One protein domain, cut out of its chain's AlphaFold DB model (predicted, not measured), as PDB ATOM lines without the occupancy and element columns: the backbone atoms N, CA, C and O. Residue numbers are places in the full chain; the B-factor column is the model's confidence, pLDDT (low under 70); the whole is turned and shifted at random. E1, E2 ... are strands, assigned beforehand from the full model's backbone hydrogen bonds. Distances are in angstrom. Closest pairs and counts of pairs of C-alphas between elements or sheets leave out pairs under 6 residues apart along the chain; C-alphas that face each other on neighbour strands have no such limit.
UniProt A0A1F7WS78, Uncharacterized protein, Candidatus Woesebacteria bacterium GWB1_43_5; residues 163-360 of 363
ATOM      1  N   TRP A 163     -38.446  14.240  34.651       95.69
ATOM      2  CA  TRP A 163     -37.673  15.182  33.863       95.69
ATOM      3  C   TRP A 163     -38.128  16.604  34.157       95.69
ATOM      4  O   TRP A 163     -39.198  17.029  33.724       95.69
ATOM      5  N   PHE A 164     -37.304  17.343  34.897       94.94
ATOM      6  CA  PHE A 164     -37.534  18.752  35.193       94.94
ATOM      7  C   PHE A 164     -36.305  19.569  34.773       94.94
ATOM      8  O   PHE A 164     -35.409  19.792  35.587       94.94
ATOM      9  N   PRO A 165     -36.229  20.017  33.507       92.69
ATOM     10  CA  PRO A 165     -35.026  20.658  32.967       92.69
ATOM     11  C   PRO A 165     -34.695  22.022  33.597       92.69
ATOM     12  O   PRO A 165     -33.627  22.565  33.328       92.69
ATOM     13  N   TYR A 166     -35.592  22.585  34.413       92.00
ATOM     14  CA  TYR A 166     -35.471  23.933  34.978       92.00
ATOM     15  C   TYR A 166     -35.686  23.982  36.500       92.00
ATOM     16  O   TYR A 166     -36.145  24.996  37.021       92.00
ATOM     17  N   ASN A 167     -35.386  22.899  37.219       89.81
ATOM     18  CA  ASN A 167     -35.624  22.780  38.664       89.81
ATOM     19  C   ASN A 167     -34.967  23.887  39.517       89.81
ATOM     20  O   ASN A 167     -35.529  24.290  40.531       89.81
ATOM     21  N   GLU A 168     -33.805  24.390  39.105       90.06
ATOM     22  CA  GLU A 168     -33.047  25.434  39.814       90.06
ATOM     23  C   GLU A 168     -33.293  26.844  39.257       90.06
ATOM     24  O   GLU A 168     -32.790  27.836  39.790       90.06
ATOM     25  N   ALA A 169     -34.053  26.957  38.169       89.88
ATOM     26  CA  ALA A 169     -34.233  28.227  37.494       89.88
ATOM     27  C   ALA A 169     -35.316  29.081  38.171       89.88
ATOM     28  O   ALA A 169     -36.333  28.590  38.666       89.88
ATOM     29  N   VAL A 170     -35.117  30.400  38.159       92.12
ATOM     30  CA  VAL A 170     -36.094  31.341  38.718       92.12
ATOM     31  C   VAL A 170     -37.323  31.383  37.817       92.12
ATOM     32  O   VAL A 170     -37.228  31.701  36.635       92.12
ATOM     33  N   ASN A 171     -38.489  31.106  38.388       91.88
ATOM     34  CA  ASN A 171     -39.766  31.122  37.684       91.88
ATOM     35  C   ASN A 171     -40.437  32.502  37.791       91.88
ATOM     36  O   ASN A 171     -40.499  33.086  38.873       91.88
ATOM     37  N   VAL A 172     -40.968  33.021  36.683       91.50
ATOM     38  CA  VAL A 172     -41.700  34.298  36.621       91.50
ATOM     39  C   VAL A 172     -43.012  34.136  35.864       91.50
ATOM     40  O   VAL A 172     -43.093  33.405  34.883       91.50
ATOM     41  N   VAL A 173     -44.057  34.836  36.295       92.75
ATOM     42  CA  VAL A 173     -45.341  34.832  35.585       92.75
ATOM     43  C   VAL A 173     -45.264  35.781  34.391       92.75
ATOM     44  O   VAL A 173     -44.917  36.951  34.550       92.75
ATOM     45  N   GLY A 174     -45.627  35.299  33.202       88.44
ATOM     46  CA  GLY A 174     -45.639  36.119  31.994       88.44
ATOM     47  C   GLY A 174     -46.544  35.575  30.894       88.44
ATOM     48  O   GLY A 174     -47.026  34.443  30.943       88.44
ATOM     49  N   GLN A 175     -46.789  36.412  29.888       82.94
ATOM     50  CA  GLN A 175     -47.488  36.011  28.675       82.94
ATOM     51  C   GLN A 175     -46.549  36.066  27.484       82.94
ATOM     52  O   GLN A 175     -45.929  37.086  27.193       82.94
ATOM     53  N   HIS A 176     -46.501  34.949  26.775       78.12
ATOM     54  CA  HIS A 176     -46.086  34.919  25.386       78.12
ATOM     55  C   HIS A 176     -47.328  35.095  24.516       78.12
ATOM     56  O   HIS A 176     -48.435  34.766  24.949       78.12
ATOM     57  N   GLY A 177     -47.161  35.645  23.313       81.50
ATOM     58  CA  GLY A 177     -48.276  35.871  22.395       81.50
ATOM     59  C   GLY A 177     -49.121  34.610  22.181       81.50
ATOM     60  O   GLY A 177     -48.639  33.480  22.288       81.50
ATOM     61  N   GLN A 178     -50.395  34.799  21.853       85.31
ATOM     62  CA  GLN A 178     -51.308  33.703  21.538       85.31
ATOM     63  C   GLN A 178     -50.780  32.811  20.417       85.31
ATOM     64  O   GLN A 178     -50.304  33.313  19.402       85.31
ATOM     65  N   SER A 179     -50.912  31.492  20.581       87.81
ATOM     66  CA  SER A 179     -50.473  30.510  19.580       87.81
ATOM     67  C   SER A 179     -48.991  30.635  19.186       87.81
ATOM     68  O   SER A 179     -48.614  30.321  18.058       87.81
ATOM     69  N   THR A 180     -48.146  31.073  20.122       90.44
ATOM     70  CA  THR A 180     -46.694  31.108  19.932       90.44
ATOM     71  C   THR A 180     -46.100  29.739  20.253       90.44
ATOM     72  O   THR A 180     -46.264  29.255  21.373       90.44
ATOM     73  N   LEU A 181     -45.410  29.122  19.289       94.38
ATOM     74  CA  LEU A 181     -44.670  27.877  19.497       94.38
ATOM     75  C   LEU A 181     -43.251  28.205  19.968       94.38
ATOM     76  O   LEU A 181     -42.426  28.704  19.202       94.38
ATOM     77  N   HIS A 182     -42.988  27.939  21.242       94.31
ATOM     78  CA  HIS A 182     -41.676  28.090  21.861       94.31
ATOM     79  C   HIS A 182     -40.897  26.784  21.729       94.31
ATOM     80  O   HIS A 182     -41.473  25.735  21.998       94.31
ATOM     81  N   ILE A 183     -39.636  26.831  21.305       95.38
ATOM     82  CA  ILE A 183     -38.770  25.657  21.157       95.38
ATOM     83  C   ILE A 183     -37.513  25.860  21.995       95.38
ATOM     84  O   ILE A 183     -36.852  26.897  21.885       95.38
ATOM     85  N   VAL A 184     -37.147  24.851  22.786       95.00
ATOM     86  CA  VAL A 184     -35.902  24.855  23.563       95.00
ATOM     87  C   VAL A 184     -35.186  23.516  23.491       95.00
ATOM     88  O   VAL A 184     -35.815  22.493  23.757       95.00
ATOM     89  N   PRO A 185     -33.875  23.489  23.187       94.75
ATOM     90  CA  PRO A 185     -33.069  22.301  23.411       94.75
ATOM     91  C   PRO A 185     -32.972  21.990  24.903       94.75
ATOM     92  O   PRO A 185     -32.557  22.830  25.700       94.75
ATOM     93  N   VAL A 186     -33.296  20.756  25.256       93.44
ATOM     94  CA  VAL A 186     -33.193  20.221  26.611       93.44
ATOM     95  C   VAL A 186     -32.512  18.850  26.558       93.44
ATOM     96  O   VAL A 186     -32.877  18.009  25.733       93.44
ATOM     97  N   PRO A 187     -31.505  18.588  27.407       88.81
ATOM     98  CA  PRO A 187     -31.004  17.230  27.567       88.81
ATOM     99  C   PRO A 187     -32.051  16.382  28.301       88.81
ATOM    100  O   PRO A 187     -32.716  16.880  29.219       88.81
ATOM    101  N   THR A 188     -32.186  15.105  27.934       88.81
ATOM    102  CA  THR A 188     -32.852  14.131  28.810       88.81
ATOM    103  C   THR A 188     -32.107  14.019  30.140       88.81
ATOM    104  O   THR A 188     -30.906  14.290  30.191       88.81
ATOM    105  N   PRO A 189     -32.783  13.605  31.226       84.31
ATOM    106  CA  PRO A 189     -32.128  13.427  32.522       84.31
ATOM    107  C   PRO A 189     -31.128  12.258  32.518       84.31
ATOM    108  O   PRO A 189     -30.229  12.226  33.352       84.31
ATOM    109  N   VAL A 190     -31.259  11.332  31.567       83.19
ATOM    110  CA  VAL A 190     -30.374  10.178  31.401       83.19
ATOM    111  C   VAL A 190     -29.127  10.495  30.564       83.19
ATOM    112  O   VAL A 190     -29.163  11.392  29.716       83.19
ATOM    113  N   ARG A 191     -28.011   9.792  30.820       66.25
ATOM    114  CA  ARG A 191     -26.660  10.182  30.359       66.25
ATOM    115  C   ARG A 191     -26.024   9.238  29.336       66.25
ATOM    116  O   ARG A 191     -25.096   9.671  28.651       66.25
ATOM    117  N   GLY A 192     -26.471   7.991  29.243       71.31
ATOM    118  CA  GLY A 192     -25.826   6.921  28.489       71.31
ATOM    119  C   GLY A 192     -26.643   6.398  27.300       71.31
ATOM    120  O   GLY A 192     -27.872   6.485  27.286       71.31
ATOM    121  N   PRO A 193     -25.977   5.826  26.278       66.25
ATOM    122  CA  PRO A 193     -26.646   5.044  25.245       66.25
ATOM    123  C   PRO A 193     -27.404   3.864  25.865       66.25
ATOM    124  O   PRO A 193     -26.810   3.040  26.553       66.25
ATOM    125  N   GLY A 194     -28.699   3.756  25.572       74.81
ATOM    126  CA  GLY A 194     -29.564   2.699  26.103       74.81
ATOM    127  C   GLY A 194     -30.353   3.095  27.348       74.81
ATOM    128  O   GLY A 194     -31.290   2.378  27.683       74.81
ATOM    129  N   ASP A 195     -30.039   4.228  27.980       86.75
ATOM    130  CA  ASP A 195     -30.861   4.767  29.060       86.75
ATOM    131  C   ASP A 195     -32.202   5.295  28.534       86.75
ATOM    132  O   ASP A 195     -32.319   5.745  27.387       86.75
ATOM    133  N   GLU A 196     -33.212   5.311  29.399       91.69
ATOM    134  CA  GLU A 196     -34.573   5.696  29.038       91.69
ATOM    135  C   GLU A 196     -35.231   6.578  30.106       91.69
ATOM    136  O   GLU A 196     -35.021   6.435  31.309       91.69
ATOM    137  N   LEU A 197     -36.090   7.492  29.666       93.25
ATOM    138  CA  LEU A 197     -36.988   8.266  30.513       93.25
ATOM    139  C   LEU A 197     -38.409   7.723  30.352       93.25
ATOM    140  O   LEU A 197     -38.973   7.763  29.261       93.25
ATOM    141  N   HIS A 198     -38.997   7.233  31.439       94.50
ATOM    142  CA  HIS A 198     -40.373   6.735  31.472       94.50
ATOM    143  C   HIS A 198     -41.268   7.793  32.101       94.50
ATOM    144  O   HIS A 198     -41.056   8.198  33.244       94.50
ATOM    145  N   ILE A 199     -42.275   8.241  31.357       94.69
ATOM    146  CA  ILE A 199     -43.214   9.273  31.805       94.69
ATOM    147  C   ILE A 199     -44.649   8.818  31.565       94.69
ATOM    148  O   ILE A 199     -44.926   8.080  30.620       94.69
ATOM    149  N   ASP A 200     -45.563   9.260  32.427       96.44
ATOM    150  CA  ASP A 200     -47.005   9.050  32.269       96.44
ATOM    151  C   ASP A 200     -47.773  10.360  32.031       96.44
ATOM    152  O   ASP A 200     -48.892  10.338  31.507       96.44
ATOM    153  N   ARG A 201     -47.175  11.506  32.380       94.88
ATOM    154  CA  ARG A 201     -47.791  12.823  32.241       94.88
ATOM    155  C   ARG A 201     -46.778  13.951  32.134       94.88
ATOM    156  O   ARG A 201     -45.653  13.887  32.631       94.88
ATOM    157  N   LEU A 202     -47.256  15.037  31.551       96.94
ATOM    158  CA  LEU A 202     -46.622  16.345  31.533       96.94
ATOM    159  C   LEU A 202     -47.346  17.277  32.497       96.94
ATOM    160  O   LEU A 202     -48.570  17.206  32.638       96.94
ATOM    161  N   VAL A 203     -46.598  18.174  33.126       96.81
ATOM    162  CA  VAL A 203     -47.110  19.117  34.114       96.81
ATOM    163  C   VAL A 203     -46.623  20.525  33.794       96.81
ATOM    164  O   VAL A 203     -45.432  20.756  33.591       96.81
ATOM    165  N   PHE A 204     -47.561  21.471  33.772       95.69
ATOM    166  CA  PHE A 204     -47.316  22.876  33.470       95.69
ATOM    167  C   PHE A 204     -47.832  23.754  34.610       95.69
ATOM    168  O   PHE A 204     -49.042  23.795  34.848       95.69
ATOM    169  N   PRO A 205     -46.958  24.489  35.308       95.19
ATOM    170  CA  PRO A 205     -47.394  25.540  36.208       95.19
ATOM    171  C   PRO A 205     -48.027  26.700  35.420       95.19
ATOM    172  O   PRO A 205     -47.412  27.306  34.538       95.19
ATOM    173  N   ILE A 206     -49.276  27.019  35.751       94.25
ATOM    174  CA  ILE A 206     -50.081  28.072  35.124       94.25
ATOM    175  C   ILE A 206     -50.578  29.049  36.180       94.25
ATOM    176  O   ILE A 206     -50.987  28.644  37.262       94.25
ATOM    177  N   HIS A 207     -50.562  30.343  35.875       93.50
ATOM    178  CA  HIS A 207     -51.067  31.377  36.768       93.50
ATOM    179  C   HIS A 207     -52.417  31.893  36.276       93.50
ATOM    180  O   HIS A 207     -52.507  32.428  35.169       93.50
ATOM    181  N   PHE A 208     -53.454  31.764  37.099       91.56
ATOM    182  CA  PHE A 208     -54.797  32.248  36.789       91.56
ATOM    183  C   PHE A 208     -55.171  33.453  37.652       91.56
ATOM    184  O   PHE A 208     -54.971  33.462  38.871       91.56
ATOM    185  N   THR A 209     -55.774  34.459  37.022       90.00
ATOM    186  CA  THR A 209     -56.424  35.579  37.708       90.00
ATOM    187  C   THR A 209     -57.770  35.898  37.075       90.00
ATOM    188  O   THR A 209     -57.978  35.731  35.875       90.00
ATOM    189  N   ASN A 210     -58.698  36.393  37.889       88.00
ATOM    190  CA  ASN A 210     -60.003  36.878  37.454       88.00
ATOM    191  C   ASN A 210     -60.429  38.081  38.299       88.00
ATOM    192  O   ASN A 210     -60.062  38.175  39.474       88.00
ATOM    193  N   ALA A 211     -61.252  38.967  37.744       84.19
ATOM    194  CA  ALA A 211     -61.881  40.027  38.522       84.19
ATOM    195  C   ALA A 211     -62.893  39.444  39.521       84.19
ATOM    196  O   ALA A 211     -63.653  38.532  39.193       84.19
ATOM    197  N   SER A 212     -62.915  39.984  40.745       79.00
ATOM    198  CA  SER A 212     -63.811  39.524  41.821       79.00
ATOM    199  C   SER A 212     -65.290  39.786  41.543       79.00
ATOM    200  O   SER A 212     -66.125  39.311  42.283       79.00
ATOM    201  N   ASN A 213     -65.632  40.545  40.507       83.31
ATOM    202  CA  ASN A 213     -67.003  40.891  40.141       83.31
ATOM    203  C   ASN A 213     -67.398  40.341  38.760       83.31
ATOM    204  O   ASN A 213     -68.357  40.825  38.166       83.31
ATOM    205  N   SER A 214     -66.646  39.373  38.225       84.12
ATOM    206  CA  SER A 214     -66.914  38.781  36.913       84.12
ATOM    207  C   SER A 214     -67.220  37.292  37.015       84.12
ATOM    208  O   SER A 214     -66.624  36.575  37.819       84.12
ATOM    209  N   THR A 215     -68.127  36.837  36.157       87.31
ATOM    210  CA  THR A 215     -68.486  35.433  35.981       87.31
ATOM    211  C   THR A 215     -68.230  35.050  34.534       87.31
ATOM    212  O   THR A 215     -68.638  35.758  33.614       87.31
ATOM    213  N   GLY A 216     -67.559  33.925  34.327       89.00
ATOM    214  CA  GLY A 216     -67.220  33.466  32.991       89.00
ATOM    215  C   GLY A 216     -66.425  32.175  33.002       89.00
ATOM    216  O   GLY A 216     -66.289  31.498  34.023       89.00
ATOM    217  N   SER A 217     -65.883  31.836  31.839       88.81
ATOM    218  CA  SER A 217     -64.967  30.710  31.704       88.81
ATOM    219  C   SER A 217     -63.777  31.068  30.824       88.81
ATOM    220  O   SER A 217     -63.893  31.863  29.888       88.81
ATOM    221  N   VAL A 218     -62.621  30.491  31.139       90.12
ATOM    222  CA  VAL A 218     -61.445  30.510  30.267       90.12
ATOM    223  C   VAL A 218     -61.010  29.080  30.017       90.12
ATOM    224  O   VAL A 218     -60.808  28.315  30.955       90.12
ATOM    225  N   THR A 219     -60.843  28.729  28.753       91.69
ATOM    226  CA  THR A 219     -60.247  27.470  28.324       91.69
ATOM    227  C   THR A 219     -58.776  27.698  28.023       91.69
ATOM    228  O   THR A 219     -58.431  28.596  27.258       91.69
ATOM    229  N   LEU A 220     -57.910  26.880  28.612       92.19
ATOM    230  CA  LEU A 220     -56.502  26.757  28.257       92.19
ATOM    231  C   LEU A 220     -56.315  25.501  27.411       92.19
ATOM    232  O   LEU A 220     -56.891  24.455  27.699       92.19
ATOM    233  N   SER A 221     -55.486  25.589  26.382       94.00
ATOM    234  CA  SER A 221     -55.008  24.454  25.601       94.00
ATOM    235  C   SER A 221     -53.493  24.528  25.494       94.00
ATOM    236  O   SER A 221     -52.955  25.561  25.096       94.00
ATOM    237  N   ILE A 222     -52.807  23.445  25.845       94.81
ATOM    238  CA  ILE A 222     -51.355  23.303  25.720       94.81
ATOM    239  C   ILE A 222     -51.077  22.137  24.779       94.81
ATOM    240  O   ILE A 222     -51.639  21.056  24.936       94.81
ATOM    241  N   ASN A 223     -50.192  22.355  23.813       96.00
ATOM    242  CA  ASN A 223     -49.636  21.312  22.966       96.00
ATOM    243  C   ASN A 223     -48.154  21.190  23.290       96.00
ATOM    244  O   ASN A 223     -47.429  22.187  23.266       96.00
ATOM    245  N   TYR A 224     -47.701  19.967  23.512       96.81
ATOM    246  CA  TYR A 224     -46.310  19.640  23.776       96.81
ATOM    247  C   TYR A 224     -45.775  18.746  22.661       96.81
ATOM    248  O   TYR A 224     -46.449  17.808  22.242       96.81
ATOM    249  N   GLY A 225     -44.583  19.059  22.166       97.31
ATOM    250  CA  GLY A 225     -43.917  18.323  21.101       97.31
ATOM    251  C   GLY A 225     -42.460  18.086  21.460       97.31
ATOM    252  O   GLY A 225     -41.778  18.993  21.924       97.31
ATOM    253  N   LEU A 226     -41.984  16.874  21.229       97.00
ATOM    254  CA  LEU A 226     -40.586  16.494  21.328       97.00
ATOM    255  C   LEU A 226     -40.023  16.394  19.916       97.00
ATOM    256  O   LEU A 226     -40.618  15.734  19.066       97.00
ATOM    257  N   TYR A 227     -38.877  17.009  19.666       98.06
ATOM    258  CA  TYR A 227     -38.215  16.990  18.369       98.06
ATOM    259  C   TYR A 227     -36.771  16.516  18.504       98.06
ATOM    260  O   TYR A 227     -36.111  16.783  19.507       98.06
ATOM    261  N   THR A 228     -36.260  15.879  17.456       96.88
ATOM    262  CA  THR A 228     -34.847  15.520  17.299       96.88
ATOM    263  C   THR A 228     -34.202  16.379  16.215       96.88
ATOM    264  O   THR A 228     -34.871  16.888  15.310       96.88
ATOM    265  N   LYS A 229     -32.886  16.589  16.299       96.31
ATOM    266  CA  LYS A 229     -32.153  17.338  15.272       96.31
ATOM    267  C   LYS A 229     -31.890  16.454  14.057       96.31
ATOM    268  O   LYS A 229     -31.248  15.416  14.170       96.31
ATOM    269  N   ASN A 230     -32.281  16.935  12.885       95.06
ATOM    270  CA  ASN A 230     -31.952  16.343  11.597       95.06
ATOM    271  C   ASN A 230     -31.239  17.384  10.723       95.06
ATOM    272  O   ASN A 230     -31.872  18.262  10.127       95.06
ATOM    273  N   ALA A 231     -29.904  17.308  10.691       94.62
ATOM    274  CA  ALA A 231     -29.024  18.250  10.000       94.62
ATOM    275  C   ALA A 231     -29.321  19.728  10.347       94.62
ATOM    276  O   ALA A 231     -28.946  20.194  11.427       94.62
ATOM    277  N   SER A 232     -29.979  20.461   9.442       95.06
ATOM    278  CA  SER A 232     -30.345  21.882   9.562       95.06
ATOM    279  C   SER A 232     -31.796  22.124  10.011       95.06
ATOM    280  O   SER A 232     -32.274  23.264   9.993       95.06
ATOM    281  N   SER A 233     -32.497  21.070  10.420       96.62
ATOM    282  CA  SER A 233     -33.890  21.115  10.857       96.62
ATOM    283  C   SER A 233     -34.109  20.329  12.148       96.62
ATOM    284  O   SER A 233     -33.268  19.541  12.585       96.62
ATOM    285  N   LEU A 234     -35.269  20.542  12.747       97.69
ATOM    286  CA  LEU A 234     -35.858  19.707  13.776       97.69
ATOM    287  C   LEU A 234     -36.905  18.802  13.124       97.69
ATOM    288  O   LEU A 234     -37.608  19.240  12.216       97.69
ATOM    289  N   SER A 235     -37.002  17.554  13.569       98.06
ATOM    290  CA  SER A 235     -38.012  16.578  13.144       98.06
ATOM    291  C   SER A 235     -38.844  16.168  14.352       98.06
ATOM    292  O   SER A 235     -38.281  15.866  15.402       98.06
ATOM    293  N   LEU A 236     -40.171  16.197  14.229       97.81
ATOM    294  CA  LEU A 236     -41.067  15.844  15.327       97.81
ATOM    295  C   LEU A 236     -40.936  14.350  15.642       97.81
ATOM    296  O   LEU A 236     -41.180  13.506  14.784       97.81
ATOM    297  N   TRP A 237     -40.559  14.038  16.878       97.06
ATOM    298  CA  TRP A 237     -40.472  12.675  17.396       97.06
ATOM    299  C   TRP A 237     -41.815  12.207  17.961       97.06
ATOM    300  O   TRP A 237     -42.276  11.112  17.659       97.06
ATOM    301  N   GLY A 238     -42.478  13.062  18.740       96.50
ATOM    302  CA  GLY A 238     -43.780  12.767  19.327       96.50
ATOM    303  C   GLY A 238     -44.435  14.019  19.891       96.50
ATOM    304  O   GLY A 238     -43.755  14.982  20.234       96.50
ATOM    305  N   SER A 239     -45.760  14.027  19.986       97.19
ATOM    306  CA  SER A 239     -46.503  15.157  20.547       97.19
ATOM    307  C   SER A 239     -47.764  14.707  21.264       97.19
ATOM    308  O   SER A 239     -48.344  13.680  20.924       97.19
ATOM    309  N   THR A 240     -48.224  15.529  22.196       97.25
ATOM    310  CA  THR A 240     -49.509  15.383  22.879       97.25
ATOM    311  C   THR A 240     -50.136  16.762  23.103       97.25
ATOM    312  O   THR A 240     -49.474  17.798  22.975       97.25
ATOM    313  N   SER A 241     -51.425  16.795  23.420       96.38
ATOM    314  CA  SER A 241     -52.147  18.030  23.719       96.38
ATOM    315  C   SER A 241     -53.173  17.813  24.821       96.38
ATOM    316  O   SER A 241     -53.824  16.771  24.866       96.38
ATOM    317  N   GLY A 242     -53.361  18.824  25.664       95.56
ATOM    318  CA  GLY A 242     -54.362  18.831  26.722       95.56
ATOM    319  C   GLY A 242     -55.089  20.166  26.772       95.56
ATOM    320  O   GLY A 242     -54.501  21.220  26.519       95.56
ATOM    321  N   SER A 243     -56.370  20.130  27.131       95.38
ATOM    322  CA  SER A 243     -57.178  21.328  27.348       95.38
ATOM    323  C   SER A 243     -57.961  21.246  28.649       95.38
ATOM    324  O   SER A 243     -58.503  20.193  28.972       95.38
ATOM    325  N   GLY A 244     -58.068  22.365  29.361       92.62
ATOM    326  CA  GLY A 244     -58.866  22.482  30.578       92.62
ATOM    327  C   GLY A 244     -59.639  23.791  30.600       92.62
ATOM    328  O   GLY A 244     -59.150  24.817  30.129       92.62
ATOM    329  N   GLN A 245     -60.848  23.752  31.151       91.31
ATOM    330  CA  GLN A 245     -61.687  24.929  31.337       91.31
ATOM    331  C   GLN A 245     -61.705  25.327  32.811       91.31
ATOM    332  O   GLN A 245     -61.953  24.506  33.692       91.31
ATOM    333  N   ILE A 246     -61.473  26.608  33.072       88.88
ATOM    334  CA  ILE A 246     -61.614  27.222  34.387       88.88
ATOM    335  C   ILE A 246     -62.870  28.086  34.350       88.88
ATOM    336  O   ILE A 246     -62.893  29.138  33.712       88.88
ATOM    337  N   THR A 247     -63.910  27.647  35.050       88.69
ATOM    338  CA  THR A 247     -65.129  28.437  35.270       88.69
ATOM    339  C   THR A 247     -65.002  29.202  36.580       88.69
ATOM    340  O   THR A 247     -64.625  28.624  37.600       88.69
ATOM    341  N   TYR A 248     -65.315  30.493  36.576       87.06
ATOM    342  CA  TYR A 248     -65.226  31.371  37.742       87.06
ATOM    343  C   TYR A 248     -66.495  32.217  37.877       87.06
ATOM    344  O   TYR A 248     -67.186  32.480  36.894       87.06
ATOM    345  N   SER A 249     -66.802  32.635  39.105       85.88
ATOM    346  CA  SER A 249     -67.964  33.464  39.436       85.88
ATOM    347  C   SER A 249     -67.568  34.543  40.437       85.88
ATOM    348  O   SER A 249     -66.840  34.252  41.386       85.88
ATOM    349  N   GLY A 250     -68.048  35.772  40.237       75.88
ATOM    350  CA  GLY A 250     -67.701  36.917  41.086       75.88
ATOM    351  C   GLY A 250     -68.261  36.822  42.509       75.88
ATOM    352  O   GLY A 250     -67.702  37.379  43.444       75.88
ATOM    353  N   ASN A 251     -69.330  36.049  42.705       71.62
ATOM    354  CA  ASN A 251     -70.031  35.971  43.990       71.62
ATOM    355  C   ASN A 251     -69.719  34.695  44.786       71.62
ATOM    356  O   ASN A 251     -70.393  34.426  45.776       71.62
ATOM    357  N   ASP A 252     -68.739  33.893  44.359       72.75
ATOM    358  CA  ASP A 252     -68.477  32.583  44.955       72.75
ATOM    359  C   ASP A 252     -67.024  32.444  45.442       72.75
ATOM    360  O   ASP A 252     -66.067  32.818  44.752       72.75
ATOM    361  N   ALA A 253     -66.864  31.844  46.624       67.56
ATOM    362  CA  ALA A 253     -65.581  31.479  47.219       67.56
ATOM    363  C   ALA A 253     -64.771  30.539  46.306       67.56
ATOM    364  O   ALA A 253     -63.539  30.551  46.340       67.56
ATOM    365  N   SER A 254     -65.443  29.793  45.417       67.62
ATOM    366  CA  SER A 254     -64.807  28.927  44.415       67.62
ATOM    367  C   SER A 254     -63.917  29.663  43.404       67.62
ATOM    368  O   SER A 254     -63.117  29.025  42.723       67.62
ATOM    369  N   SER A 255     -64.030  30.989  43.275       71.94
ATOM    370  CA  SER A 255     -63.137  31.796  42.432       71.94
ATOM    371  C   SER A 255     -61.815  32.141  43.124       71.94
ATOM    372  O   SER A 255     -60.792  32.260  42.453       71.94
ATOM    373  N   GLN A 256     -61.804  32.241  44.458       73.56
ATOM    374  CA  GLN A 256     -60.595  32.542  45.231       73.56
ATOM    375  C   GLN A 256     -59.628  31.357  45.250       73.56
ATOM    376  O   GLN A 256     -58.424  31.560  45.117       73.56
ATOM    377  N   SER A 257     -60.147  30.127  45.318       80.56
ATOM    378  CA  SER A 257     -59.332  28.904  45.277       80.56
ATOM    379  C   SER A 257     -58.683  28.637  43.915       80.56
ATOM    380  O   SER A 257     -57.759  27.834  43.827       80.56
ATOM    381  N   LYS A 258     -59.141  29.313  42.854       82.50
ATOM    382  CA  LYS A 258     -58.631  29.157  41.482       82.50
ATOM    383  C   LYS A 258     -57.540  30.167  41.127       82.50
ATOM    384  O   LYS A 258     -56.889  30.002  40.102       82.50
ATOM    385  N   ARG A 259     -57.337  31.213  41.938       87.31
ATOM    386  CA  ARG A 259     -56.309  32.242  41.705       87.31
ATOM    387  C   ARG A 259     -54.917  31.727  42.055       87.31
ATOM    388  O   ARG A 259     -54.770  30.849  42.901       87.31
ATOM    389  N   GLY A 260     -53.898  32.321  41.441       91.19
ATOM    390  CA  GLY A 260     -52.499  31.981  41.698       91.19
ATOM    391  C   GLY A 260     -51.981  30.880  40.777       91.19
ATOM    392  O   GLY A 260     -52.520  30.670  39.690       91.19
ATOM    393  N   ILE A 261     -50.887  30.235  41.189       93.75
ATOM    394  CA  ILE A 261     -50.219  29.194  40.404       93.75
ATOM    395  C   ILE A 261     -50.854  27.835  40.701       93.75
ATOM    396  O   ILE A 261     -50.913  27.418  41.854       93.75
ATOM    397  N   HIS A 262     -51.266  27.138  39.647       93.38
ATOM    398  CA  HIS A 262     -51.808  25.780  39.679       93.38
ATOM    399  C   HIS A 262     -51.054  24.887  38.698       93.38
ATOM    400  O   HIS A 262     -50.466  25.371  37.732       93.38
ATOM    401  N   LEU A 263     -51.080  23.576  38.933       94.50
ATOM    402  CA  LEU A 263     -50.482  22.591  38.034       94.50
ATOM    403  C   LEU A 263     -51.530  22.089  37.040       94.50
ATOM    404  O   LEU A 263     -52.513  21.458  37.423       94.50
ATOM    405  N   PHE A 264     -51.309  22.351  35.757       94.81
ATOM    406  CA  PHE A 264     -52.067  21.743  34.673       94.81
ATOM    407  C   PHE A 264     -51.375  20.455  34.231       94.81
ATOM    408  O   PHE A 264     -50.217  20.493  33.813       94.81
ATOM    409  N   THR A 265     -52.068  19.323  34.316       95.31
ATOM    410  CA  THR A 265     -51.527  18.014  33.936       95.31
ATOM    411  C   THR A 265     -52.120  17.532  32.613       95.31
ATOM    412  O   THR A 265     -53.290  17.759  32.306       95.31
ATOM    413  N   MET A 266     -51.297  16.863  31.812       95.69
ATOM    414  CA  MET A 266     -51.660  16.284  30.520       95.69
ATOM    415  C   MET A 266     -51.125  14.850  30.454       95.69
ATOM    416  O   MET A 266     -49.927  14.667  30.675       95.69
ATOM    417  N   PRO A 267     -51.955  13.839  30.139       95.50
ATOM    418  CA  PRO A 267     -51.479  12.468  30.015       95.50
ATOM    419  C   PRO A 267     -50.547  12.332  28.808       95.50
ATOM    420  O   PRO A 267     -50.838  12.821  27.712       95.50
ATOM    421  N   TRP A 268     -49.423  11.654  29.016       96.19
ATOM    422  CA  TRP A 268     -48.502  11.272  27.957       96.19
ATOM    423  C   TRP A 268     -47.650  10.089  28.403       96.19
ATOM    424  O   TRP A 268     -46.542  10.251  28.908       96.19
ATOM    425  N   THR A 269     -48.201   8.889  28.239       96.06
ATOM    426  CA  THR A 269     -47.488   7.649  28.541       96.06
ATOM    427  C   THR A 269     -46.527   7.325  27.412       96.06
ATOM    428  O   THR A 269     -46.955   6.944  26.323       96.06
ATOM    429  N   THR A 270     -45.232   7.503  27.658       94.88
ATOM    430  CA  THR A 270     -44.196   7.205  26.670       94.88
ATOM    431  C   THR A 270     -42.850   6.916  27.328       94.88
ATOM    432  O   THR A 270     -42.553   7.383  28.429       94.88
ATOM    433  N   THR A 271     -42.020   6.180  26.597       94.75
ATOM    434  CA  THR A 271     -40.609   5.950  26.899       94.75
ATOM    435  C   THR A 271     -39.772   6.775  25.930       94.75
ATOM    436  O   THR A 271     -39.936   6.659  24.716       94.75
ATOM    437  N   ILE A 272     -38.917   7.646  26.458       94.06
ATOM    438  CA  ILE A 272     -38.051   8.539  25.686       94.06
ATOM    439  C   ILE A 272     -36.615   8.018  25.813       94.06
ATOM    440  O   ILE A 272     -36.072   8.050  26.919       94.06
ATOM    441  N   PRO A 273     -35.981   7.549  24.726       91.44
ATOM    442  CA  PRO A 273     -34.575   7.151  24.751       91.44
ATOM    443  C   PRO A 273     -33.663   8.321  25.129       91.44
ATOM    444  O   PRO A 273     -33.962   9.464  24.778       91.44
ATOM    445  N   GLY A 274     -32.536   8.042  25.781       88.38
ATOM    446  CA  GLY A 274     -31.519   9.041  26.097       88.38
ATOM    447  C   GLY A 274     -30.915   9.675  24.845       88.38
ATOM    448  O   GLY A 274     -30.185   9.023  24.101       88.38
ATOM    449  N   ASP A 275     -31.221  10.954  24.615       89.38
ATOM    450  CA  ASP A 275     -30.684  11.764  23.516       89.38
ATOM    451  C   ASP A 275     -30.895  13.268  23.805       89.38
ATOM    452  O   ASP A 275     -31.450  13.677  24.830       89.38
ATOM    453  N   ARG A 276     -30.444  14.135  22.898       90.88
ATOM    454  CA  ARG A 276     -30.733  15.571  22.917       90.88
ATOM    455  C   ARG A 276     -32.034  15.857  22.183       90.88
ATOM    456  O   ARG A 276     -32.110  15.720  20.962       90.88
ATOM    457  N   TYR A 277     -33.009  16.377  22.917       95.25
ATOM    458  CA  TYR A 277     -34.295  16.759  22.354       95.25
ATOM    459  C   TYR A 277     -34.485  18.265  22.341       95.25
ATOM    460  O   TYR A 277     -33.832  19.028  23.051       95.25
ATOM    461  N   TYR A 278     -35.430  18.678  21.517       96.94
ATOM    462  CA  TYR A 278     -35.956  20.025  21.469       96.94
ATOM    463  C   TYR A 278     -37.419  19.951  21.862       96.94
ATOM    464  O   TYR A 278     -38.187  19.192  21.276       96.94
ATOM    465  N   VAL A 279     -37.800  20.720  22.869       97.06
ATOM    466  CA  VAL A 279     -39.160  20.735  23.386       97.06
ATOM    467  C   VAL A 279     -39.896  21.924  22.817       97.06
ATOM    468  O   VAL A 279     -39.485  23.064  23.015       97.06
ATOM    469  N   GLY A 280     -40.984  21.628  22.115       96.44
ATOM    470  CA  GLY A 280     -41.944  22.583  21.607       96.44
ATOM    471  C   GLY A 280     -43.146  22.722  22.523       96.44
ATOM    472  O   GLY A 280     -43.828  21.737  22.799       96.44
ATOM    473  N   ILE A 281     -43.458  23.946  22.931       95.75
ATOM    474  CA  ILE A 281     -44.638  24.262  23.739       95.75
ATOM    475  C   ILE A 281     -45.449  25.334  23.029       95.75
ATOM    476  O   ILE A 281     -44.955  26.415  22.715       95.75
ATOM    477  N   LEU A 282     -46.719  25.021  22.789       94.25
ATOM    478  CA  LEU A 282     -47.692  25.916  22.182       94.25
ATOM    479  C   LEU A 282     -48.897  26.025  23.110       94.25
ATOM    480  O   LEU A 282     -49.624  25.049  23.300       94.25
ATOM    481  N   SER A 283     -49.143  27.216  23.648       91.88
ATOM    482  CA  SER A 283     -50.301  27.487  24.502       91.88
ATOM    483  C   SER A 283     -51.312  28.396  23.814       91.88
ATOM    484  O   SER A 283     -50.934  29.364  23.146       91.88
ATOM    485  N   LYS A 284     -52.595  28.144  24.055       91.12
ATOM    486  CA  LYS A 284     -53.703  28.981  23.604       91.12
ATOM    487  C   LYS A 284     -54.729  29.122  24.711       91.12
ATOM    488  O   LYS A 284     -55.035  28.160  25.405       91.12
ATOM    489  N   THR A 285     -55.279  30.313  24.849       89.75
ATOM    490  CA  THR A 285     -56.403  30.605  25.737       89.75
ATOM    491  C   THR A 285     -57.620  31.068  24.935       89.75
ATOM    492  O   THR A 285     -57.496  31.765  23.932       89.75
ATOM    493  N   ALA A 286     -58.813  30.676  25.351       88.75
ATOM    494  CA  ALA A 286     -60.065  31.194  24.815       88.75
ATOM    495  C   ALA A 286     -60.944  31.573  26.000       88.75
ATOM    496  O   ALA A 286     -61.124  30.762  26.903       88.75
ATOM    497  N   SER A 287     -61.461  32.797  26.037       85.38
ATOM    498  CA  SER A 287     -62.333  33.250  27.120       85.38
ATOM    499  C   SER A 287     -63.745  33.507  26.612       85.38
ATOM    500  O   SER A 287     -63.951  34.077  25.542       85.38
ATOM    501  N   ALA A 288     -64.723  33.099  27.414       70.88
ATOM    502  CA  ALA A 288     -66.114  33.492  27.285       70.88
ATOM    503  C   ALA A 288     -66.477  34.297  28.542       70.88
ATOM    504  O   ALA A 288     -66.662  33.731  29.622       70.88
ATOM    505  N   GLY A 289     -66.498  35.625  28.403       64.31
ATOM    506  CA  GLY A 289     -66.674  36.582  29.502       64.31
ATOM    507  C   GLY A 289     -65.457  37.496  29.688       64.31
ATOM    508  O   GLY A 289     -64.314  37.094  29.469       64.31
ATOM    509  N   ALA A 290     -65.710  38.751  30.058       65.75
ATOM    510  CA  ALA A 290     -64.664  39.742  30.290       65.75
ATOM    511  C   ALA A 290     -63.996  39.532  31.663       65.75
ATOM    512  O   ALA A 290     -64.678  39.238  32.643       65.75
ATOM    513  N   ASN A 291     -62.684  39.786  31.751       84.25
ATOM    514  CA  ASN A 291     -61.903  39.956  32.993       84.25
ATOM    515  C   ASN A 291     -61.301  38.697  33.657       84.25
ATOM    516  O   ASN A 291     -61.280  38.607  34.888       84.25
ATOM    517  N   ALA A 292     -60.740  37.768  32.878       86.94
ATOM    518  CA  ALA A 292     -59.812  36.759  33.397       86.94
ATOM    519  C   ALA A 292     -58.576  36.598  32.508       86.94
ATOM    520  O   ALA A 292     -58.652  36.762  31.289       86.94
ATOM    521  N   THR A 293     -57.456  36.244  33.134       87.81
ATOM    522  CA  THR A 293     -56.158  36.070  32.486       87.81
ATOM    523  C   THR A 293     -55.552  34.740  32.913       87.81
ATOM    524  O   THR A 293     -55.487  34.422  34.100       87.81
ATOM    525  N   ILE A 294     -55.069  33.980  31.930       89.50
ATOM    526  CA  ILE A 294     -54.159  32.856  32.151       89.50
ATOM    527  C   ILE A 294     -52.788  33.273  31.631       89.50
ATOM    528  O   ILE A 294     -52.649  33.702  30.481       89.50
ATOM    529  N   SER A 295     -51.792  33.144  32.494       90.81
ATOM    530  CA  SER A 295     -50.387  33.382  32.193       90.81
ATOM    531  C   SER A 295     -49.603  32.096  32.409       90.81
ATOM    532  O   SER A 295     -49.942  31.280  33.266       90.81
ATOM    533  N   GLN A 296     -48.542  31.919  31.634       91.38
ATOM    534  CA  GLN A 296     -47.621  30.810  31.840       91.38
ATOM    535  C   GLN A 296     -46.623  31.190  32.928       91.38
ATOM    536  O   GLN A 296     -46.306  32.368  33.124       91.38
ATOM    537  N   VAL A 297     -46.114  30.185  33.628       93.50
ATOM    538  CA  VAL A 297     -44.892  30.347  34.402       93.50
ATOM    539  C   VAL A 297     -43.725  30.111  33.453       93.50
ATOM    540  O   VAL A 297     -43.634  29.069  32.813       93.50
ATOM    541  N   LEU A 298     -42.873  31.115  33.317       92.81
ATOM    542  CA  LEU A 298     -41.747  31.151  32.398       92.81
ATOM    543  C   LEU A 298     -40.441  31.093  33.182       92.81
ATOM    544  O   LEU A 298     -40.363  31.574  34.314       92.81
ATOM    545  N   ILE A 299     -39.393  30.586  32.547       91.88
ATOM    546  CA  ILE A 299     -38.046  30.646  33.102       91.88
ATOM    547  C   ILE A 299     -37.488  32.058  32.933       91.88
ATOM    548  O   ILE A 299     -37.421  32.600  31.829       91.88
ATOM    549  N   SER A 300     -37.091  32.674  34.043       85.19
ATOM    550  CA  SER A 300     -36.435  33.974  34.051       85.19
ATOM    551  C   SER A 300     -35.000  33.842  33.562       85.19
ATOM    552  O   SER A 300     -34.265  32.942  33.962       85.19
ATOM    553  N   GLN A 301     -34.581  34.792  32.734       74.44
ATOM    554  CA  GLN A 301     -33.195  34.945  32.318       74.44
ATOM    555  C   GLN A 301     -32.779  36.408  32.496       74.44
ATOM    556  O   GLN A 301     -33.555  37.326  32.196       74.44
ATOM    557  N   ILE A 302     -31.558  36.625  32.990       60.97
ATOM    558  CA  ILE A 302     -30.962  37.954  33.172       60.97
ATOM    559  C   ILE A 302     -30.621  38.510  31.782       60.97
ATOM    560  O   ILE A 302     -29.788  37.943  31.090       60.97
ATOM    561  N   ASN A 303     -31.307  39.587  31.382       58.91
ATOM    562  CA  ASN A 303     -31.088  40.393  30.168       58.91
ATOM    563  C   ASN A 303     -30.764  39.595  28.879       58.91
ATOM    564  O   ASN A 303     -29.613  39.430  28.488       58.91
ATOM    565  N   SER A 304     -31.813  39.100  28.222       63.62
ATOM    566  CA  SER A 304     -31.765  37.935  27.324       63.62
ATOM    567  C   SER A 304     -31.759  38.253  25.826       63.62
ATOM    568  O   SER A 304     -32.091  37.381  25.023       63.62
ATOM    569  N   GLN A 305     -31.496  39.497  25.416       80.38
ATOM    570  CA  GLN A 305     -31.563  39.806  23.991       80.38
ATOM    571  C   GLN A 305     -30.285  39.358  23.276       80.38
ATOM    572  O   GLN A 305     -29.239  39.999  23.382       80.38
ATOM    573  N   PHE A 306     -30.369  38.243  22.552       82.00
ATOM    574  CA  PHE A 306     -29.258  37.725  21.766       82.00
ATOM    575  C   PHE A 306     -29.221  38.386  20.386       82.00
ATOM    576  O   PHE A 306     -30.065  38.141  19.528       82.00
ATOM    577  N   TYR A 307     -28.203  39.210  20.159       84.12
ATOM    578  CA  TYR A 307     -27.975  39.900  18.888       84.12
ATOM    579  C   TYR A 307     -26.895  39.227  18.039       84.12
ATOM    580  O   TYR A 307     -26.212  39.900  17.273       84.12
ATOM    581  N   GLY A 308     -26.749  37.904  18.128       84.75
ATOM    582  CA  GLY A 308     -25.774  37.160  17.331       84.75
ATOM    583  C   GLY A 308     -24.334  37.289  17.833       84.75
ATOM    584  O   GLY A 308     -24.084  37.545  19.009       84.75
ATOM    585  N   LEU A 309     -23.381  37.045  16.932       84.06
ATOM    586  CA  LEU A 309     -21.949  37.067  17.233       84.06
ATOM    587  C   LEU A 309     -21.388  38.482  17.062       84.06
ATOM    588  O   LEU A 309     -21.708  39.174  16.096       84.06
ATOM    589  N   LEU A 310     -20.487  38.889  17.959       87.88
ATOM    590  CA  LEU A 310     -19.706  40.111  17.770       87.88
ATOM    591  C   LEU A 310     -18.898  40.007  16.466       87.88
ATOM    592  O   LEU A 310     -18.261  38.986  16.212       87.88
ATOM    593  N   ASN A 311     -18.908  41.075  15.664       88.69
ATOM    594  CA  ASN A 311     -18.229  41.174  14.363       88.69
ATOM    595  C   ASN A 311     -18.793  40.282  13.237       88.69
ATOM    596  O   ASN A 311     -18.115  40.069  12.233       88.69
ATOM    597  N   ALA A 312     -20.032  39.797  13.361       85.44
ATOM    598  CA  ALA A 312     -20.755  39.141  12.273       85.44
ATOM    599  C   ALA A 312     -22.098  39.837  12.014       85.44
ATOM    600  O   ALA A 312     -22.679  40.450  12.908       85.44
ATOM    601  N   ALA A 313     -22.610  39.732  10.787       84.19
ATOM    602  CA  ALA A 313     -23.973  40.161  10.497       84.19
ATOM    603  C   ALA A 313     -24.975  39.248  11.226       84.19
ATOM    604  O   ALA A 313     -24.893  38.022  11.128       84.19
ATOM    605  N   THR A 314     -25.937  39.847  11.926       84.12
ATOM    606  CA  THR A 314     -26.953  39.116  12.694       84.12
ATOM    607  C   THR A 314     -28.261  39.025  11.924       84.12
ATOM    608  O   THR A 314     -28.733  39.995  11.336       84.12
ATOM    609  N   THR A 315     -28.877  37.848  11.964       86.81
ATOM    610  CA  THR A 315     -30.231  37.600  11.456       86.81
ATOM    611  C   THR A 315     -31.154  37.233  12.615       86.81
ATOM    612  O   THR A 315     -30.685  36.843  13.683       86.81
ATOM    613  N   ARG A 316     -32.479  37.313  12.423       85.69
ATOM    614  CA  ARG A 316     -33.457  36.885  13.449       85.69
ATOM    615  C   ARG A 316     -33.298  35.411  13.838       85.69
ATOM    616  O   ARG A 316     -33.578  35.039  14.971       85.69
ATOM    617  N   SER A 317     -32.779  34.598  12.917       87.94
ATOM    618  CA  SER A 317     -32.450  33.191  13.145       87.94
ATOM    619  C   SER A 317     -31.145  32.958  13.897       87.94
ATOM    620  O   SER A 317     -30.769  31.804  14.089       87.94
ATOM    621  N   ALA A 318     -30.443  34.002  14.341       87.50
ATOM    622  CA  ALA A 318     -29.365  33.839  15.303       87.50
ATOM    623  C   ALA A 318     -29.948  33.305  16.623       87.50
ATOM    624  O   ALA A 318     -30.880  33.878  17.183       87.50
ATOM    625  N   GLN A 319     -29.413  32.180  17.096       89.00
ATOM    626  CA  GLN A 319     -29.929  31.441  18.249       89.00
ATOM    627  C   GLN A 319     -28.789  31.110  19.203       89.00
ATOM    628  O   GLN A 319     -27.697  30.743  18.764       89.00
ATOM    629  N   TRP A 320     -29.061  31.186  20.502       85.50
ATOM    630  CA  TRP A 320     -28.134  30.740  21.528       85.50
ATOM    631  C   TRP A 320     -28.895  30.024  22.645       85.50
ATOM    632  O   TRP A 320     -29.593  30.684  23.413       85.50
ATOM    633  N   PRO A 321     -28.775  28.687  22.756       90.19
ATOM    634  CA  PRO A 321     -28.148  27.731  21.818       90.19
ATOM    635  C   PRO A 321     -28.944  27.516  20.507       90.19
ATOM    636  O   PRO A 321     -30.084  27.948  20.386       90.19
ATOM    637  N   LEU A 322     -28.368  26.827  19.506       92.19
ATOM    638  CA  LEU A 322     -29.078  26.477  18.260       92.19
ATOM    639  C   LEU A 322     -30.361  25.685  18.562       92.19
ATOM    640  O   LEU A 322     -30.310  24.713  19.309       92.19
ATOM    641  N   GLY A 323     -31.466  26.072  17.933       91.56
ATOM    642  CA  GLY A 323     -32.838  25.587  18.106       91.56
ATOM    643  C   GLY A 323     -33.622  26.258  19.235       91.56
ATOM    644  O   GLY A 323     -34.760  25.873  19.472       91.56
ATOM    645  N   PHE A 324     -33.040  27.237  19.931       92.81
ATOM    646  CA  PHE A 324     -33.702  27.982  21.001       92.81
ATOM    647  C   PHE A 324     -34.419  29.224  20.464       92.81
ATOM    648  O   PHE A 324     -33.804  30.058  19.799       92.81
ATOM    649  N   GLY A 325     -35.702  29.380  20.784       92.38
ATOM    650  CA  GLY A 325     -36.462  30.588  20.469       92.38
ATOM    651  C   GLY A 325     -37.916  30.296  20.126       92.38
ATOM    652  O   GLY A 325     -38.505  29.324  20.590       92.38
ATOM    653  N   VAL A 326     -38.505  31.145  19.289       93.25
ATOM    654  CA  VAL A 326     -39.903  31.017  18.857       93.25
ATOM    655  C   VAL A 326     -39.976  30.664  17.380       93.25
ATOM    656  O   VAL A 326     -39.269  31.251  16.565       93.25
ATOM    657  N   TYR A 327     -40.859  29.739  17.016       94.12
ATOM    658  CA  TYR A 327     -41.166  29.465  15.619       94.12
ATOM    659  C   TYR A 327     -41.832  30.691  14.979       94.12
ATOM    660  O   TYR A 327     -42.862  31.178  15.444       94.12
ATOM    661  N   SER A 328     -41.217  31.214  13.923       86.12
ATOM    662  CA  SER A 328     -41.574  32.500  13.307       86.12
ATOM    663  C   SER A 328     -42.926  32.510  12.586       86.12
ATOM    664  O   SER A 328     -43.466  33.587  12.335       86.12
ATOM    665  N   ALA A 329     -43.486  31.340  12.266       84.31
ATOM    666  CA  ALA A 329     -44.806  31.217  11.662       84.31
ATOM    667  C   ALA A 329     -45.870  30.871  12.713       84.31
ATOM    668  O   ALA A 329     -45.643  30.076  13.625       84.31
ATOM    669  N   GLN A 330     -47.069  31.435  12.559       82.38
ATOM    670  CA  GLN A 330     -48.215  31.016  13.360       82.38
ATOM    671  C   GLN A 330     -48.572  29.568  13.027       82.38
ATOM    672  O   GLN A 330     -48.635  29.189  11.857       82.38
ATOM    673  N   THR A 331     -48.835  28.760  14.053       87.06
ATOM    674  CA  THR A 331     -49.246  27.371  13.861       87.06
ATOM    675  C   THR A 331     -50.367  26.972  14.810       87.06
ATOM    676  O   THR A 331     -50.481  27.460  15.939       87.06
ATOM    677  N   ALA A 332     -51.229  26.074  14.332       86.00
ATOM    678  CA  ALA A 332     -52.286  25.495  15.142       86.00
ATOM    679  C   ALA A 332     -51.883  24.208  15.866       86.00
ATOM    680  O   ALA A 332     -52.502  23.893  16.881       86.00
ATOM    681  N   ALA A 333     -50.843  23.536  15.372       89.81
ATOM    682  CA  ALA A 333     -50.324  22.260  15.852       89.81
ATOM    683  C   ALA A 333     -48.790  22.225  15.738       89.81
ATOM    684  O   ALA A 333     -48.176  23.148  15.201       89.81
ATOM    685  N   HIS A 334     -48.159  21.163  16.235       95.31
ATOM    686  CA  HIS A 334     -46.720  20.947  16.061       95.31
ATOM    687  C   HIS A 334     -46.392  20.619  14.594       95.31
ATOM    688  O   HIS A 334     -46.950  19.654  14.067       95.31
ATOM    689  N   PRO A 335     -45.534  21.400  13.905       96.62
ATOM    690  CA  PRO A 335     -45.062  21.048  12.568       96.62
ATOM    691  C   PRO A 335     -44.294  19.723  12.587       96.62
ATOM    692  O   PRO A 335     -43.581  19.432  13.541       96.62
ATOM    693  N   SER A 336     -44.370  18.935  11.514       96.56
ATOM    694  CA  SER A 336     -43.566  17.707  11.393       96.56
ATOM    695  C   SER A 336     -42.064  17.993  11.295       96.56
ATOM    696  O   SER A 336     -41.246  17.169  11.705       96.56
ATOM    697  N   SER A 337     -41.695  19.169  10.779       96.50
ATOM    698  CA  SER A 337     -40.322  19.654  10.738       96.50
ATOM    699  C   SER A 337     -40.253  21.174  10.883       96.50
ATOM    700  O   SER A 337     -41.157  21.887  10.446       96.50
ATOM    701  N   ILE A 338     -39.174  21.663  11.498       97.31
ATOM    702  CA  ILE A 338     -38.888  23.089  11.691       97.31
ATOM    703  C   ILE A 338     -37.442  23.356  11.275       97.31
ATOM    704  O   ILE A 338     -36.509  22.841  11.888       97.31
ATOM    705  N   GLY A 339     -37.220  24.174  10.249       96.88
ATOM    706  CA  GLY A 339     -35.876  24.617   9.882       96.88
ATOM    707  C   GLY A 339     -35.315  25.599  10.912       96.88
ATOM    708  O   GLY A 339     -36.041  26.470  11.391       96.88
ATOM    709  N   PHE A 340     -34.011  25.545  11.214       94.94
ATOM    710  CA  PHE A 340     -33.406  26.530  12.127       94.94
ATOM    711  C   PHE A 340     -33.525  27.971  11.609       94.94
ATOM    712  O   PHE A 340     -33.572  28.900  12.406       94.94
ATOM    713  N   SER A 341     -33.640  28.179  10.296       93.94
ATOM    714  CA  SER A 341     -33.918  29.492   9.697       93.94
ATOM    715  C   SER A 341     -35.308  30.049  10.031       93.94
ATOM    716  O   SER A 341     -35.532  31.246   9.878       93.94
ATOM    717  N   GLN A 342     -36.237  29.205  10.490       94.75
ATOM    718  CA  GLN A 342     -37.602  29.586  10.862       94.75
ATOM    719  C   GLN A 342     -37.740  29.906  12.354       94.75
ATOM    720  O   GLN A 342     -38.846  30.182  12.817       94.75
ATOM    721  N   MET A 343     -36.648  29.860  13.110       93.44
ATOM    722  CA  MET A 343     -36.623  30.193  14.528       93.44
ATOM    723  C   MET A 343     -36.245  31.663  14.711       93.44
ATOM    724  O   MET A 343     -35.361  32.162  14.024       93.44
ATOM    725  N   ASP A 344     -36.888  32.350  15.649       92.31
ATOM    726  CA  ASP A 344     -36.516  33.694  16.085       92.31
ATOM    727  C   ASP A 344     -35.960  33.650  17.511       92.31
ATOM    728  O   ASP A 344     -36.713  33.514  18.484       92.31
ATOM    729  N   GLY A 345     -34.637  33.770  17.618       87.12
ATOM    730  CA  GLY A 345     -33.901  33.794  18.885       87.12
ATOM    731  C   GLY A 345     -33.515  35.200  19.357       87.12
ATOM    732  O   GLY A 345     -32.831  35.335  20.367       87.12
ATOM    733  N   SER A 346     -33.928  36.249  18.637       82.19
ATOM    734  CA  SER A 346     -33.377  37.604  18.791       82.19
ATOM    735  C   SER A 346     -34.125  38.513  19.771       82.19
ATOM    736  O   SER A 346     -33.642  39.597  20.100       82.19
ATOM    737  N   ASN A 347     -35.303  38.100  20.251       81.56
ATOM    738  CA  ASN A 347     -36.114  38.853  21.212       81.56
ATOM    739  C   ASN A 347     -35.955  38.278  22.629       81.56
ATOM    740  O   ASN A 347     -36.010  37.065  22.823       81.56
ATOM    741  N   SER A 348     -35.828  39.147  23.633       79.31
ATOM    742  CA  SER A 348     -35.703  38.746  25.036       79.31
ATOM    743  C   SER A 348     -36.930  37.992  25.564       79.31
ATOM    744  O   SER A 348     -36.777  37.123  26.420       79.31
ATOM    745  N   SER A 349     -38.136  38.248  25.037       76.62
ATOM    746  CA  SER A 349     -39.326  37.448  25.370       76.62
ATOM    747  C   SER A 349     -39.232  36.026  24.818       76.62
ATOM    748  O   SER A 349     -39.600  35.070  25.491       76.62
ATOM    749  N   ASN A 350     -38.658  35.857  23.624       81.31
ATOM    750  CA  ASN A 350     -38.451  34.541  23.020       81.31
ATOM    751  C   ASN A 350     -37.401  33.716  23.772       81.31
ATOM    752  O   ASN A 350     -37.306  32.517  23.540       81.31
ATOM    753  N   ALA A 351     -36.645  34.321  24.688       82.69
ATOM    754  CA  ALA A 351     -35.637  33.632  25.476       82.69
ATOM    755  C   ALA A 351     -36.146  33.068  26.818       82.69
ATOM    756  O   ALA A 351     -35.368  32.551  27.611       82.69
ATOM    757  N   ARG A 352     -37.452  33.149  27.100       89.00
ATOM    758  CA  ARG A 352     -38.026  32.732  28.391       89.00
ATOM    759  C   ARG A 352     -38.981  31.549  28.244       89.00
ATOM    760  O   ARG A 352     -40.186  31.760  28.295       89.00
ATOM    761  N   PRO A 353     -38.502  30.312  28.030       91.44
ATOM    762  CA  PRO A 353     -39.398  29.181  27.815       91.44
ATOM    763  C   PRO A 353     -40.437  29.007  28.917       91.44
ATOM    764  O   PRO A 353     -40.137  29.274  30.085       91.44
ATOM    765  N   PRO A 354     -41.629  28.492  28.577       93.56
ATOM    766  CA  PRO A 354     -42.552  27.982  29.574       93.56
ATOM    767  C   PRO A 354     -41.882  26.907  30.433       93.56
ATOM    768  O   PRO A 354     -41.200  26.018  29.919       93.56
ATOM    769  N   SER A 355     -42.081  27.000  31.743       94.69
ATOM    770  CA  SER A 355     -41.663  25.993  32.709       94.69
ATOM    771  C   SER A 355     -42.569  24.770  32.597       94.69
ATOM    772  O   SER A 355     -43.775  24.892  32.372       94.69
ATOM    773  N   TRP A 356     -41.984  23.588  32.730       96.19
ATOM    774  CA  TRP A 356     -42.688  22.315  32.676       96.19
ATOM    775  C   TRP A 356     -41.835  21.227  33.319       96.19
ATOM    776  O   TRP A 356     -40.619  21.372  33.469       96.19
ATOM    777  N   PHE A 357     -42.483  20.123  33.661       96.38
ATOM    778  CA  PHE A 357     -41.814  18.889  34.039       96.38
ATOM    779  C   PHE A 357     -42.644  17.678  33.612       96.38
ATOM    780  O   PHE A 357     -43.856  17.774  33.425       96.38
ATOM    781  N   ALA A 358     -41.983  16.545  33.421       96.38
ATOM    782  CA  ALA A 358     -42.615  15.259  33.167       96.38
ATOM    783  C   ALA A 358     -42.333  14.321  34.335       96.38
ATOM    784  O   ALA A 358     -41.248  14.372  34.915       96.38
ATOM    785  N   ILE A 359     -43.294  13.475  34.678       95.38
ATOM    786  CA  ILE A 359     -43.162  12.491  35.754       95.38
ATOM    787  C   ILE A 359     -43.873  11.196  35.371       95.38
ATOM    788  O   ILE A 359     -44.686  11.173  34.445       95.38
ATOM    789  N   SER A 360     -43.571  10.141  36.114       93.88
ATOM    790  CA  SER A 360     -44.316   8.891  36.161       93.88
ATOM    791  C   SER A 360     -44.799   8.652  37.596       93.88
ATOM    792  O   SER A 360     -44.003   8.759  38.531       93.88
TER     793      SER A 360
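This is residues 163 to 360 of the 363 residues of an uncharacterized protein of Candidatus Woesebacteria bacterium GWB1_43_5 (UniProt A0A1F7WS78). Look for a sandwich of two strongly twisted sheets face to face, its long strands wound as a jelly roll, one long hairpin running over both sheets: E1 pairs with E8, E2 with E7, E3 with E6 and E4 with E5. The larger sheet is curled like part of a barrel, and a long loop, residues 300 to 324, reaches away from the sandwich to Asn 311. The printed part has 198 residues, no named helix and eleven named strands, E1 to E11 along the chain; the class is all strand. One sheet runs E9 E2 E7 E4 E5 E10, antiparallel throughout; the other, branched and antiparallel, holds E1, E3, E6, E8 and E11. The whole is compact, with a radius of gyration of the C-alphas of 17.8 A and spans of 57 by 41 by 31 A.

Start at E1, residues 171 to 174, antiparallel to E8, residues 292 to 299; N 172 and O 298 are within hydrogen-bond range at 2.8 A. Next, E2, residues 181 to 187, is antiparallel to E7, residues 276 to 288, with N 182 and O 281 at 2.9 A, and to the edge strand E9, residues 325 to 327, with N 183 and O 325 at 2.8 A. E3, residues 196 to 210, bends by 51 degrees at residue 200. On one side of it is E6, residues 260 to 273, with N 202 and O 266 at 2.8 A. On the other side are E8, with N 207 and O 295 at 2.8 A, and E11, residues 357 to 359, with N 203 and O 357 at 2.8 A. E4, residues 216 to 230, and E5, residues 233 to 248, form a hairpin, with N 224 and O 240 at 2.9 A. E4 also neighbours E7, with N 223 and O 282 at 2.8 A. E10, residues 337 to 339, is the edge strand beside E5, with N 234 and O 338 at 2.7 A. Between the sheets, the closest C-alphas of E5 and E6 are those of Gly 242 and Met 266, 5.3 A apart; the strands of the two sheets stand at 28 degrees.

Find C-alpha 171 at (-39.766, 31.122, 37.684), where E1 begins. E3 spans 41.1 A, E4 44.7 A, E5 42.5 A, E6 35.0 A and E7 39.9 A. E11 ends at C-alpha 359, (-43.162, 12.491, 35.754).

The C-alphas farthest apart, those of Asn 251 and Asn 311, are 59.9 A from each other. The printed part has no cut; the links E5 to E6, E8 to E9 and E10 to E11 are long. Confidence is under 70 at residues 191, 193, 253 to 254, 289 to 290 and 302 to 304.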